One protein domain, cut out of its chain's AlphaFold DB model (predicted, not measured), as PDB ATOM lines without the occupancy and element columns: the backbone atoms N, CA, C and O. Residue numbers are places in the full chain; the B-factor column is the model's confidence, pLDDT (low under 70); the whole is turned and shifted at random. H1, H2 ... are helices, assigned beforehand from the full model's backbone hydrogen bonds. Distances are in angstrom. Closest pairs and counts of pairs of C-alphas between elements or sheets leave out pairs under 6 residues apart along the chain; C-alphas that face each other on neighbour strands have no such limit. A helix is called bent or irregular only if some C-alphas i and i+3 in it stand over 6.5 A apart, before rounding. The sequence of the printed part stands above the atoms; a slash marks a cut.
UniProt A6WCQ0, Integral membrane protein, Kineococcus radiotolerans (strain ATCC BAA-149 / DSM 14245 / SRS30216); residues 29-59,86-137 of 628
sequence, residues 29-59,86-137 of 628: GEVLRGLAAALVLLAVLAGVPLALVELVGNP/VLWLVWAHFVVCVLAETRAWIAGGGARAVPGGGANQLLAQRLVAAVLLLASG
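What this domain is: This is residues 29 to 59 and 86 to 137 of the 628 residues of the protein "Integral membrane protein" of Kineococcus radiotolerans (strain ATCC BAA-149 / DSM 14245 / SRS30216) (UniProt A6WCQ0). Two long helices, H1 and H2, run opposite ways and cross at a slant, and a third helix, H3, lies obliquely between them, reaching from residues 94 to 102 of H2 to residues 30 to 41 of H1. Each helix touches the other two, each with a part of its length, in a crossed three-helix arrangement. The printed part has 83 residues with three named helices, in the order H1, H2, H3, and no named strand; the class is all helix, with 67 of the 83 residues in the helices. The whole is only just compact, close to loose, with a radius of gyration of the C-alphas of 14.0 A, and its C-alphas span 41 by 32 by 19 A.

Where its parts are: H1 is residues 29 to 55, from C-alpha 29 at (1.341, 249.295, -1.670) to C-alpha 55, 36.2 A away. It has a kink of 36 degrees near residue 49. It is neither bent nor irregular, but only just: C-alphas 45 and 48 are 6.3 A apart. H2 is residues 86 to 107, 31.3 A long, and begins with C-alpha 86 at (23.202, 261.933, 26.904). H3 is residues 118 to 135, 26.2 A long, and ends with C-alpha 135 at (3.539, 261.767, -0.259).

How they stand to each other: H1 touches H2 with residues 45 to 52 alone, meeting residues 88 to 95 of H2. Their closest C-alphas are those of Leu 45 and Val 95, 7.3 A apart. They run opposite ways at a steep tilt of 37 degrees, only just beyond shallow. H1 touches H3 with residues 30 to 41 alone, and H3 touches H1 with residues 127 to 135 alone; the closest C-alphas are those of Gly 34 and Leu 134, 5.0 A apart. H1 and H3 run opposite ways at a steep tilt of 45 degrees. Residues 94 to 102 of H2 touch residues 120 to 128 of H3, with the C-alphas of Val 98 and Ala 124 the closest, at 5.1 A. H2 and H3 run the same way at a steep tilt of 49 degrees. In H2 and H3 every O i to N i+4 pair is within hydrogen-bond range; in H1 21 of 23 are.

The domain as a whole: The two C-alphas farthest apart are those of Pro 59 and Gly 137, at 41.2 A. Residues 60 to 85 are not printed, and C-alphas 59 and 86 are 9.7 A apart across this cut, in the link from H1 to H2. The link from H2 to H3, 10 residues, is short. The mean pLDDT of the printed part is 71.3, and 39 residues are under 70, among them residues 29 to 34, 108 to 113 and 127 to 137.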
ATOM      1  N   GLY A  29       0.185 249.737  -2.453       61.12
ATOM      2  CA  GLY A  29       1.341 249.295  -1.670       61.12
ATOM      3  C   GLY A  29       2.309 250.431  -1.326       61.12
ATOM      4  O   GLY A  29       2.894 250.433  -0.247       61.12
ATOM      5  N   GLU A  30       2.457 251.418  -2.209       61.12
ATOM      6  CA  GLU A  30       3.305 252.598  -1.980       61.12
ATOM      7  C   GLU A  30       2.733 253.515  -0.888       61.12
ATOM      8  O   GLU A  30       3.450 253.874   0.047       61.12
ATOM      9  N   VAL A  31       1.426 253.802  -0.922       64.06
ATOM     10  CA  VAL A  31       0.748 254.611   0.113       64.06
ATOM     11  C   VAL A  31       0.828 253.954   1.499       64.06
ATOM     12  O   VAL A  31       1.084 254.637   2.491       64.06
ATOM     13  N   LEU A  32       0.677 252.627   1.579       69.00
ATOM     14  CA  LEU A  32       0.827 251.868   2.830       69.00
ATOM     15  C   LEU A  32       2.247 251.963   3.413       69.00
ATOM     16  O   LEU A  32       2.400 252.141   4.622       69.00
ATOM     17  N   ARG A  33       3.288 251.911   2.568       62.25
ATOM     18  CA  ARG A  33       4.684 252.117   3.003       62.25
ATOM     19  C   ARG A  33       4.938 253.557   3.457       62.25
ATOM     20  O   ARG A  33       5.646 253.755   4.440       62.25
ATOM     21  N   GLY A  34       4.331 254.546   2.796       58.22
ATOM     22  CA  GLY A  34       4.421 255.960   3.185       58.22
ATOM     23  C   GLY A  34       3.823 256.233   4.563       58.22
ATOM     24  O   GLY A  34       4.468 256.855   5.407       58.22
ATOM     25  N   LEU A  35       2.630 255.692   4.823       71.62
ATOM     26  CA  LEU A  35       1.992 255.744   6.140       71.62
ATOM     27  C   LEU A  35       2.843 255.056   7.215       71.62
ATOM     28  O   LEU A  35       3.027 255.623   8.288       71.62
ATOM     29  N   ALA A  36       3.413 253.883   6.924       69.44
ATOM     30  CA  ALA A  36       4.306 253.195   7.857       69.44
ATOM     31  C   ALA A  36       5.564 254.025   8.184       69.44
ATOM     32  O   ALA A  36       5.904 254.176   9.354       69.44
ATOM     33  N   ALA A  37       6.222 254.621   7.183       68.50
ATOM     34  CA  ALA A  37       7.401 255.466   7.391       68.50
ATOM     35  C   ALA A  37       7.083 256.733   8.209       68.50
ATOM     36  O   ALA A  37       7.837 257.088   9.117       68.50
ATOM     37  N   ALA A  38       5.947 257.384   7.939       74.00
ATOM     38  CA  ALA A  38       5.491 258.545   8.705       74.00
ATOM     39  C   ALA A  38       5.147 258.184  10.162       74.00
ATOM     40  O   ALA A  38       5.506 258.927  11.077       74.00
ATOM     41  N   LEU A  39       4.511 257.028  10.395       79.75
ATOM     42  CA  LEU A  39       4.235 256.514  11.740       79.75
ATOM     43  C   LEU A  39       5.521 256.176  12.503       79.75
ATOM     44  O   LEU A  39       5.615 256.511  13.680       79.75
ATOM     45  N   VAL A  40       6.526 255.580  11.850       77.31
ATOM     46  CA  VAL A  40       7.841 255.324  12.466       77.31
ATOM     47  C   VAL A  40       8.534 256.634  12.844       77.31
ATOM     48  O   VAL A  40       9.016 256.761  13.966       77.31
ATOM     49  N   LEU A  41       8.542 257.637  11.959       79.19
ATOM     50  CA  LEU A  41       9.135 258.943  12.265       79.19
ATOM     51  C   LEU A  41       8.415 259.633  13.436       79.19
ATOM     52  O   LEU A  41       9.072 260.143  14.341       79.19
ATOM     53  N   LEU A  42       7.079 259.599  13.468       84.50
ATOM     54  CA  LEU A  42       6.288 260.153  14.571       84.50
ATOM     55  C   LEU A  42       6.525 259.388  15.884       84.50
ATOM     56  O   LEU A  42       6.664 260.012  16.934       84.50
ATOM     57  N   ALA A  43       6.648 258.059  15.832       83.81
ATOM     58  CA  ALA A  43       6.982 257.229  16.987       83.81
ATOM     59  C   ALA A  43       8.393 257.512  17.532       83.81
ATOM     60  O   ALA A  43       8.576 257.522  18.744       83.81
ATOM     61  N   VAL A  44       9.382 257.813  16.683       80.69
ATOM     62  CA  VAL A  44      10.718 258.237  17.146       80.69
ATOM     63  C   VAL A  44      10.680 259.653  17.732       80.69
ATOM     64  O   VAL A  44      11.253 259.900  18.791       80.69
ATOM     65  N   LEU A  45       9.981 260.590  17.084       85.25
ATOM     66  CA  LEU A  45       9.926 261.985  17.532       85.25
ATOM     67  C   LEU A  45       9.137 262.168  18.838       85.25
ATOM     68  O   LEU A  45       9.569 262.951  19.677       85.25
ATOM     69  N   ALA A  46       8.022 261.456  19.030       87.38
ATOM     70  CA  ALA A  46       7.171 261.578  20.219       87.38
ATOM     71  C   ALA A  46       7.352 260.436  21.236       87.38
ATOM     72  O   ALA A  46       7.262 260.665  22.439       87.38
ATOM     73  N   GLY A  47       7.625 259.211  20.783       85.94
ATOM     74  CA  GLY A  47       7.750 258.042  21.657       85.94
ATOM     75  C   GLY A  47       9.045 258.019  22.466       85.94
ATOM     76  O   GLY A  47       9.005 257.644  23.631       85.94
ATOM     77  N   VAL A  48      10.174 258.477  21.906       84.38
ATOM     78  CA  VAL A  48      11.443 258.592  22.654       84.38
ATOM     79  C   VAL A  48      11.329 259.549  23.852       84.38
ATOM     80  O   VAL A  48      11.646 259.109  24.956       84.38
ATOM     81  N   PRO A  49      10.850 260.805  23.721       83.75
ATOM     82  CA  PRO A  49      10.719 261.695  24.875       83.75
ATOM     83  C   PRO A  49       9.651 261.220  25.872       83.75
ATOM     84  O   PRO A  49       9.867 261.354  27.072       83.75
ATOM     85  N   LEU A  50       8.547 260.610  25.421       85.00
ATOM     86  CA  LEU A  50       7.562 260.001  26.331       85.00
ATOM     87  C   LEU A  50       8.169 258.841  27.135       85.00
ATOM     88  O   LEU A  50       8.021 258.800  28.352       85.00
ATOM     89  N   ALA A  51       8.899 257.936  26.477       82.00
ATOM     90  CA  ALA A  51       9.576 256.826  27.140       82.00
ATOM     91  C   ALA A  51      10.659 257.314  28.115       82.00
ATOM     92  O   ALA A  51      10.778 256.762  29.203       82.00
ATOM     93  N   LEU A  52      11.415 258.361  27.766       81.69
ATOM     94  CA  LEU A  52      12.400 258.974  28.662       81.69
ATOM     95  C   LEU A  52      11.753 259.552  29.928       81.69
ATOM     96  O   LEU A  52      12.264 259.320  31.021       81.69
ATOM     97  N   VAL A  53      10.619 260.249  29.798       83.19
ATOM     98  CA  VAL A  53       9.888 260.813  30.946       83.19
ATOM     99  C   VAL A  53       9.281 259.721  31.835       83.19
ATOM    100  O   VAL A  53       9.360 259.841  33.052       83.19
ATOM    101  N   GLU A  54       8.727 258.649  31.265       82.25
ATOM    102  CA  GLU A  54       8.156 257.524  32.032       82.25
ATOM    103  C   GLU A  54       9.227 256.643  32.705       82.25
ATOM    104  O   GLU A  54       9.028 256.173  33.824       82.25
ATOM    105  N   LEU A  55      10.366 256.395  32.042       76.06
ATOM    106  CA  LEU A  55      11.397 255.463  32.527       76.06
ATOM    107  C   LEU A  55      12.470 256.115  33.408       76.06
ATOM    108  O   LEU A  55      13.051 255.420  34.240       76.06
ATOM    109  N   VAL A  56      12.779 257.401  33.199       71.00
ATOM    110  CA  VAL A  56      13.872 258.101  33.908       71.00
ATOM    111  C   VAL A  56      13.459 259.473  34.457       71.00
ATOM    112  O   VAL A  56      14.053 259.949  35.417       71.00
ATOM    113  N   GLY A  57      12.416 260.097  33.906       69.75
ATOM    114  CA  GLY A  57      11.905 261.386  34.375       69.75
ATOM    115  C   GLY A  57      12.418 262.588  33.578       69.75
ATOM    116  O   GLY A  57      12.874 262.482  32.435       69.75
ATOM    117  N   ASN A  58      12.282 263.774  34.171       69.12
ATOM    118  CA  ASN A  58      12.714 265.036  33.572       69.12
ATOM    119  C   ASN A  58      14.236 265.215  33.763       69.12
ATOM    120  O   ASN A  58      14.687 265.205  34.904       69.12
ATOM    121  N   PRO A  59      15.036 265.434  32.701       66.56
ATOM    122  CA  PRO A  59      16.487 265.630  32.819       66.56
ATOM    123  C   PRO A  59      16.886 266.978  33.448       66.56
ATOM    124  O   PRO A  59      18.073 267.231  33.656       66.56
ATOM    125  N   VAL A  86      22.581 262.268  28.200       80.06
ATOM    126  CA  VAL A  86      23.202 261.933  26.904       80.06
ATOM    127  C   VAL A  86      22.147 261.516  25.872       80.06
ATOM    128  O   VAL A  86      22.182 261.995  24.738       80.06
ATOM    129  N   LEU A  87      21.176 260.681  26.249       81.94
ATOM    130  CA  LEU A  87      20.118 260.222  25.345       81.94
ATOM    131  C   LEU A  87      19.173 261.364  24.918       81.94
ATOM    132  O   LEU A  87      18.816 261.455  23.742       81.94
ATOM    133  N   TRP A  88      18.860 262.297  25.822       84.62
ATOM    134  CA  TRP A  88      18.150 263.543  25.511       84.62
ATOM    135  C   TRP A  88      18.929 264.440  24.542       84.62
ATOM    136  O   TRP A  88      18.336 264.983  23.610       84.62
ATOM    137  N   LEU A  89      20.250 264.574  24.709       82.94
ATOM    138  CA  LEU A  89      21.103 265.344  23.794       82.94
ATOM    139  C   LEU A  89      21.175 264.704  22.398       82.94
ATOM    140  O   LEU A  89      21.078 265.415  21.397       82.94
ATOM    141  N   VAL A  90      21.284 263.373  22.315       80.31
ATOM    142  CA  VAL A  90      21.250 262.629  21.042       80.31
ATOM    143  C   VAL A  90      19.898 262.802  20.343       80.31
ATOM    144  O   VAL A  90      19.865 263.107  19.149       80.31
ATOM    145  N   TRP A  91      18.786 262.685  21.075       87.00
ATOM    146  CA  TRP A  91      17.446 262.924  20.532       87.00
ATOM    147  C   TRP A  91      17.268 264.373  20.055       87.00
ATOM    148  O   TRP A  91      16.834 264.598  18.925       87.00
ATOM    149  N   ALA A  92      17.670 265.366  20.854       84.75
ATOM    150  CA  ALA A  92      17.568 266.777  20.481       84.75
ATOM    151  C   ALA A  92      18.406 267.097  19.230       84.75
ATOM    152  O   ALA A  92      17.948 267.811  18.334       84.75
ATOM    153  N   HIS A  93      19.604 266.520  19.117       81.12
ATOM    154  CA  HIS A  93      20.446 266.646  17.930       81.12
ATOM    155  C   HIS A  93      19.809 265.995  16.687       81.12
ATOM    156  O   HIS A  93      19.842 266.579  15.601       81.12
ATOM    157  N   PHE A  94      19.164 264.832  16.835       78.06
ATOM    158  CA  PHE A  94      18.384 264.204  15.763       78.06
ATOM    159  C   PHE A  94      17.203 265.084  15.315       78.06
ATOM    160  O   PHE A  94      17.018 265.290  14.114       78.06
ATOM    161  N   VAL A  95      16.456 265.684  16.251       85.44
ATOM    162  CA  VAL A  95      15.375 266.642  15.943       85.44
ATOM    163  C   VAL A  95      15.907 267.857  15.175       85.44
ATOM    164  O   VAL A  95      15.308 268.251  14.174       85.44
ATOM    165  N   VAL A  96      17.052 268.421  15.576       82.56
ATOM    166  CA  VAL A  96      17.700 269.530  14.849       82.56
ATOM    167  C   VAL A  96      18.070 269.124  13.419       82.56
ATOM    168  O   VAL A  96      17.827 269.903  12.496       82.56
ATOM    169  N   CYS A  97      18.578 267.906  13.204       77.19
ATOM    170  CA  CYS A  97      18.853 267.388  11.860       77.19
ATOM    171  C   CYS A  97      17.569 267.274  11.019       77.19
ATOM    172  O   CYS A  97      17.522 267.788   9.903       77.19
ATOM    173  N   VAL A  98      16.499 266.678  11.560       77.25
ATOM    174  CA  VAL A  98      15.199 266.554  10.867       77.25
ATOM    175  C   VAL A  98      14.619 267.928  10.505       77.25
ATOM    176  O   VAL A  98      14.125 268.119   9.390       77.25
ATOM    177  N   LEU A  99      14.710 268.914  11.405       81.19
ATOM    178  CA  LEU A  99      14.246 270.282  11.152       81.19
ATOM    179  C   LEU A  99      15.098 271.017  10.107       81.19
ATOM    180  O   LEU A  99      14.540 271.751   9.289       81.19
ATOM    181  N   ALA A 100      16.420 270.820  10.104       76.62
ATOM    182  CA  ALA A 100      17.319 271.407   9.110       76.62
ATOM    183  C   ALA A 100      17.002 270.897   7.694       76.62
ATOM    184  O   ALA A 100      16.831 271.710   6.785       76.62
ATOM    185  N   GLU A 101      16.832 269.582   7.527       78.00
ATOM    186  CA  GLU A 101      16.452 268.959   6.249       78.00
ATOM    187  C   GLU A 101      15.048 269.392   5.794       78.00
ATOM    188  O   GLU A 101      14.852 269.815   4.653       78.00
ATOM    189  N   THR A 102      14.065 269.392   6.705       72.75
ATOM    190  CA  THR A 102      12.694 269.838   6.394       72.75
ATOM    191  C   THR A 102      12.669 271.309   5.959       72.75
ATOM    192  O   THR A 102      11.967 271.677   5.017       72.75
ATOM    193  N   ARG A 103      13.466 272.170   6.606       73.81
ATOM    194  CA  ARG A 103      13.582 273.589   6.244       73.81
ATOM    195  C   ARG A 103      14.316 273.794   4.917       73.81
ATOM    196  O   ARG A 103      13.924 274.689   4.172       73.81
ATOM    197  N   ALA A 104      15.340 272.995   4.616       69.50
ATOM    198  CA  ALA A 104      16.056 273.039   3.342       69.50
ATOM    199  C   ALA A 104      15.113 272.741   2.162       69.50
ATOM    200  O   ALA A 104      15.091 273.495   1.188       69.50
ATOM    201  N   TRP A 105      14.243 271.733   2.316       63.19
ATOM    202  CA  TRP A 105      13.190 271.419   1.346       63.19
ATOM    203  C   TRP A 105      12.207 272.584   1.133       63.19
ATOM    204  O   TRP A 105      12.000 273.000  -0.005       63.19
ATOM    205  N   ILE A 106      11.662 273.175   2.208       70.56
ATOM    206  CA  ILE A 106      10.738 274.329   2.112       70.56
ATOM    207  C   ILE A 106      11.420 275.550   1.463       70.56
ATOM    208  O   ILE A 106      10.774 276.313   0.746       70.56
ATOM    209  N   ALA A 107      12.716 275.747   1.714       73.19
ATOM    210  CA  ALA A 107      13.491 276.869   1.186       73.19
ATOM    211  C   ALA A 107      14.030 276.652  -0.243       73.19
ATOM    212  O   ALA A 107      14.615 277.579  -0.802       73.19
ATOM    213  N   GLY A 108      13.861 275.460  -0.830       45.78
ATOM    214  CA  GLY A 108      14.330 275.143  -2.184       45.78
ATOM    215  C   GLY A 108      15.857 275.146  -2.347       45.78
ATOM    216  O   GLY A 108      16.347 275.472  -3.425       45.78
ATOM    217  N   GLY A 109      16.611 274.824  -1.289       54.66
ATOM    218  CA  GLY A 109      18.078 274.855  -1.290       54.66
ATOM    219  C   GLY A 109      18.711 273.619  -0.651       54.66
ATOM    220  O   GLY A 109      18.062 272.891   0.097       54.66
ATOM    221  N   GLY A 110      19.996 273.387  -0.933       49.94
ATOM    222  CA  GLY A 110      20.758 272.282  -0.346       49.94
ATOM    223  C   GLY A 110      20.884 272.397   1.176       49.94
ATOM    224  O   GLY A 110      21.070 273.492   1.715       49.94
ATOM    225  N   ALA A 111      20.782 271.267   1.876       57.91
ATOM    226  CA  ALA A 111      20.830 271.236   3.330       57.91
ATOM    227  C   ALA A 111      22.194 271.683   3.872       57.91
ATOM    228  O   ALA A 111      23.257 271.279   3.395       57.91
ATOM    229  N   ARG A 112      22.165 272.539   4.896       59.94
ATOM    230  CA  ARG A 112      23.372 273.068   5.534       59.94
ATOM    231  C   ARG A 112      23.850 272.057   6.576       59.94
ATOM    232  O   ARG A 112      23.074 271.681   7.450       59.94
ATOM    233  N   ALA A 113      25.106 271.621   6.480       62.34
ATOM    234  CA  ALA A 113      25.670 270.631   7.396       62.34
ATOM    235  C   ALA A 113      25.566 271.097   8.860       62.34
ATOM    236  O   ALA A 113      25.999 272.203   9.200       62.34
ATOM    237  N   VAL A 114      24.998 270.251   9.721       71.62
ATOM    238  CA  VAL A 114      24.931 270.493  11.166       71.62
ATOM    239  C   VAL A 114      26.265 270.049  11.787       71.62
ATOM    240  O   VAL A 114      26.705 268.930  11.512       71.62
ATOM    241  N   PRO A 115      26.942 270.867  12.618       58.41
ATOM    242  CA  PRO A 115      28.179 270.454  13.284       58.41
ATOM    243  C   PRO A 115      27.984 269.165  14.099       58.41
ATOM    244  O   PRO A 115      27.079 269.084  14.924       58.41
ATOM    245  N   GLY A 116      28.814 268.149  13.842       62.16
ATOM    246  CA  GLY A 116      28.680 266.808  14.433       62.16
ATOM    247  C   GLY A 116      27.608 265.904  13.795       62.16
ATOM    248  O   GLY A 116      27.483 264.753  14.198       62.16
ATOM    249  N   GLY A 117      26.873 266.386  12.784       58.16
ATOM    250  CA  GLY A 117      25.682 265.735  12.228       58.16
ATOM    251  C   GLY A 117      25.905 264.378  11.556       58.16
ATOM    252  O   GLY A 117      25.047 263.511  11.681       58.16
ATOM    253  N   GLY A 118      27.040 264.182  10.872       70.31
ATOM    254  CA  GLY A 118      27.485 262.938  10.214       70.31
ATOM    255  C   GLY A 118      26.403 261.878   9.939       70.31
ATOM    256  O   GLY A 118      25.564 262.028   9.048       70.31
ATOM    257  N   ALA A 119      26.426 260.790  10.716       60.75
ATOM    258  CA  ALA A 119      25.505 259.661  10.568       60.75
ATOM    259  C   ALA A 119      24.035 260.002  10.900       60.75
ATOM    260  O   ALA A 119      23.124 259.484  10.254       60.75
ATOM    261  N   ASN A 120      23.792 260.897  11.864       63.81
ATOM    262  CA  ASN A 120      22.444 261.288  12.293       63.81
ATOM    263  C   ASN A 120      21.742 262.170  11.249       63.81
ATOM    264  O   ASN A 120      20.546 262.001  11.011       63.81
ATOM    265  N   GLN A 121      22.483 263.055  10.577       69.50
ATOM    266  CA  GLN A 121      21.977 263.868   9.472       69.50
ATOM    267  C   GLN A 121      21.685 263.001   8.238       69.50
ATOM    268  O   GLN A 121      20.618 263.139   7.649       69.50
ATOM    269  N   LEU A 122      22.547 262.028   7.913       66.25
ATOM    270  CA  LEU A 122      22.278 261.021   6.872       66.25
ATOM    271  C   LEU A 122      21.012 260.192   7.157       66.25
ATOM    272  O   LEU A 122      20.236 259.911   6.241       66.25
ATOM    273  N   LEU A 123      20.774 259.810   8.416       68.00
ATOM    274  CA  LEU A 123      19.561 259.091   8.814       68.00
ATOM    275  C   LEU A 123      18.311 259.982   8.711       68.00
ATOM    276  O   LEU A 123      17.303 259.561   8.142       68.00
ATOM    277  N   ALA A 124      18.390 261.224   9.198       67.25
ATOM    278  CA  ALA A 124      17.315 262.212   9.097       67.25
ATOM    279  C   ALA A 124      16.958 262.525   7.633       67.25
ATOM    280  O   ALA A 124      15.783 262.473   7.267       67.25
ATOM    281  N   GLN A 125      17.958 262.755   6.777       70.44
ATOM    282  CA  GLN A 125      17.792 262.997   5.343       70.44
ATOM    283  C   GLN A 125      17.061 261.830   4.661       70.44
ATOM    284  O   GLN A 125      16.107 262.050   3.916       70.44
ATOM    285  N   ARG A 126      17.454 260.580   4.952       72.00
ATOM    286  CA  ARG A 126      16.804 259.374   4.405       72.00
ATOM    287  C   ARG A 126      15.341 259.247   4.838       72.00
ATOM    288  O   ARG A 126      14.497 258.916   4.007       72.00
ATOM    289  N   LEU A 127      15.030 259.529   6.105       68.25
ATOM    290  CA  LEU A 127      13.661 259.463   6.632       68.25
ATOM    291  C   LEU A 127      12.763 260.571   6.056       68.25
ATOM    292  O   LEU A 127      11.657 260.281   5.600       68.25
ATOM    293  N   VAL A 128      13.246 261.816   6.006       68.12
ATOM    294  CA  VAL A 128      12.511 262.953   5.424       68.12
ATOM    295  C   VAL A 128      12.282 262.741   3.921       68.12
ATOM    296  O   VAL A 128      11.156 262.895   3.446       68.12
ATOM    297  N   ALA A 129      13.302 262.297   3.177       64.81
ATOM    298  CA  ALA A 129      13.169 261.980   1.755       64.81
ATOM    299  C   ALA A 129      12.159 260.848   1.497       64.81
ATOM    300  O   ALA A 129      11.330 260.976   0.597       64.81
ATOM    301  N   ALA A 130      12.174 259.773   2.297       63.72
ATOM    302  CA  ALA A 130      11.217 258.674   2.160       63.72
ATOM    303  C   ALA A 130       9.763 259.139   2.361       63.72
ATOM    304  O   ALA A 130       8.893 258.795   1.560       63.72
ATOM    305  N   VAL A 131       9.498 259.965   3.380       65.81
ATOM    306  CA  VAL A 131       8.157 260.517   3.638       65.81
ATOM    307  C   VAL A 131       7.693 261.426   2.487       65.81
ATOM    308  O   VAL A 131       6.556 261.300   2.032       65.81
ATOM    309  N   LEU A 132       8.563 262.298   1.964       65.69
ATOM    310  CA  LEU A 132       8.214 263.245   0.892       65.69
ATOM    311  C   LEU A 132       8.046 262.582  -0.492       65.69
ATOM    312  O   LEU A 132       7.146 262.955  -1.251       65.69
ATOM    313  N   LEU A 133       8.860 261.573  -0.820       61.97
ATOM    314  CA  LEU A 133       8.720 260.784  -2.055       61.97
ATOM    315  C   LEU A 133       7.389 260.020  -2.087       61.97
ATOM    316  O   LEU A 133       6.696 260.011  -3.104       61.97
ATOM    317  N   LEU A 134       6.989 259.437  -0.955       60.44
ATOM    318  CA  LEU A 134       5.756 258.653  -0.859       60.44
ATOM    319  C   LEU A 134       4.501 259.545  -0.774       60.44
ATOM    320  O   LEU A 134       3.442 259.157  -1.263       60.44
ATOM    321  N   ALA A 135       4.618 260.771  -0.248       54.34
ATOM    322  CA  ALA A 135       3.539 261.767  -0.259       54.34
ATOM    323  C   ALA A 135       3.270 262.387  -1.648       54.34
ATOM    324  O   ALA A 135       2.170 262.881  -1.895       54.34
ATOM    325  N   SER A 136       4.248 262.366  -2.561       52.09
ATOM    326  CA  SER A 136       4.141 262.970  -3.901       52.09
ATOM    327  C   SER A 136       3.665 262.005  -4.999       52.09
ATOM    328  O   SER A 136       3.507 262.413  -6.150       52.09
ATOM    329  N   GLY A 137       3.384 260.740  -4.659       46.47
ATOM    330  CA  GLY A 137       2.878 259.736  -5.607       46.47
ATOM    331  C   GLY A 137       3.895 259.311  -6.674       46.47
ATOM    332  O   GLY A 137       3.501 258.810  -7.730       46.47
TER     333      GLY A 137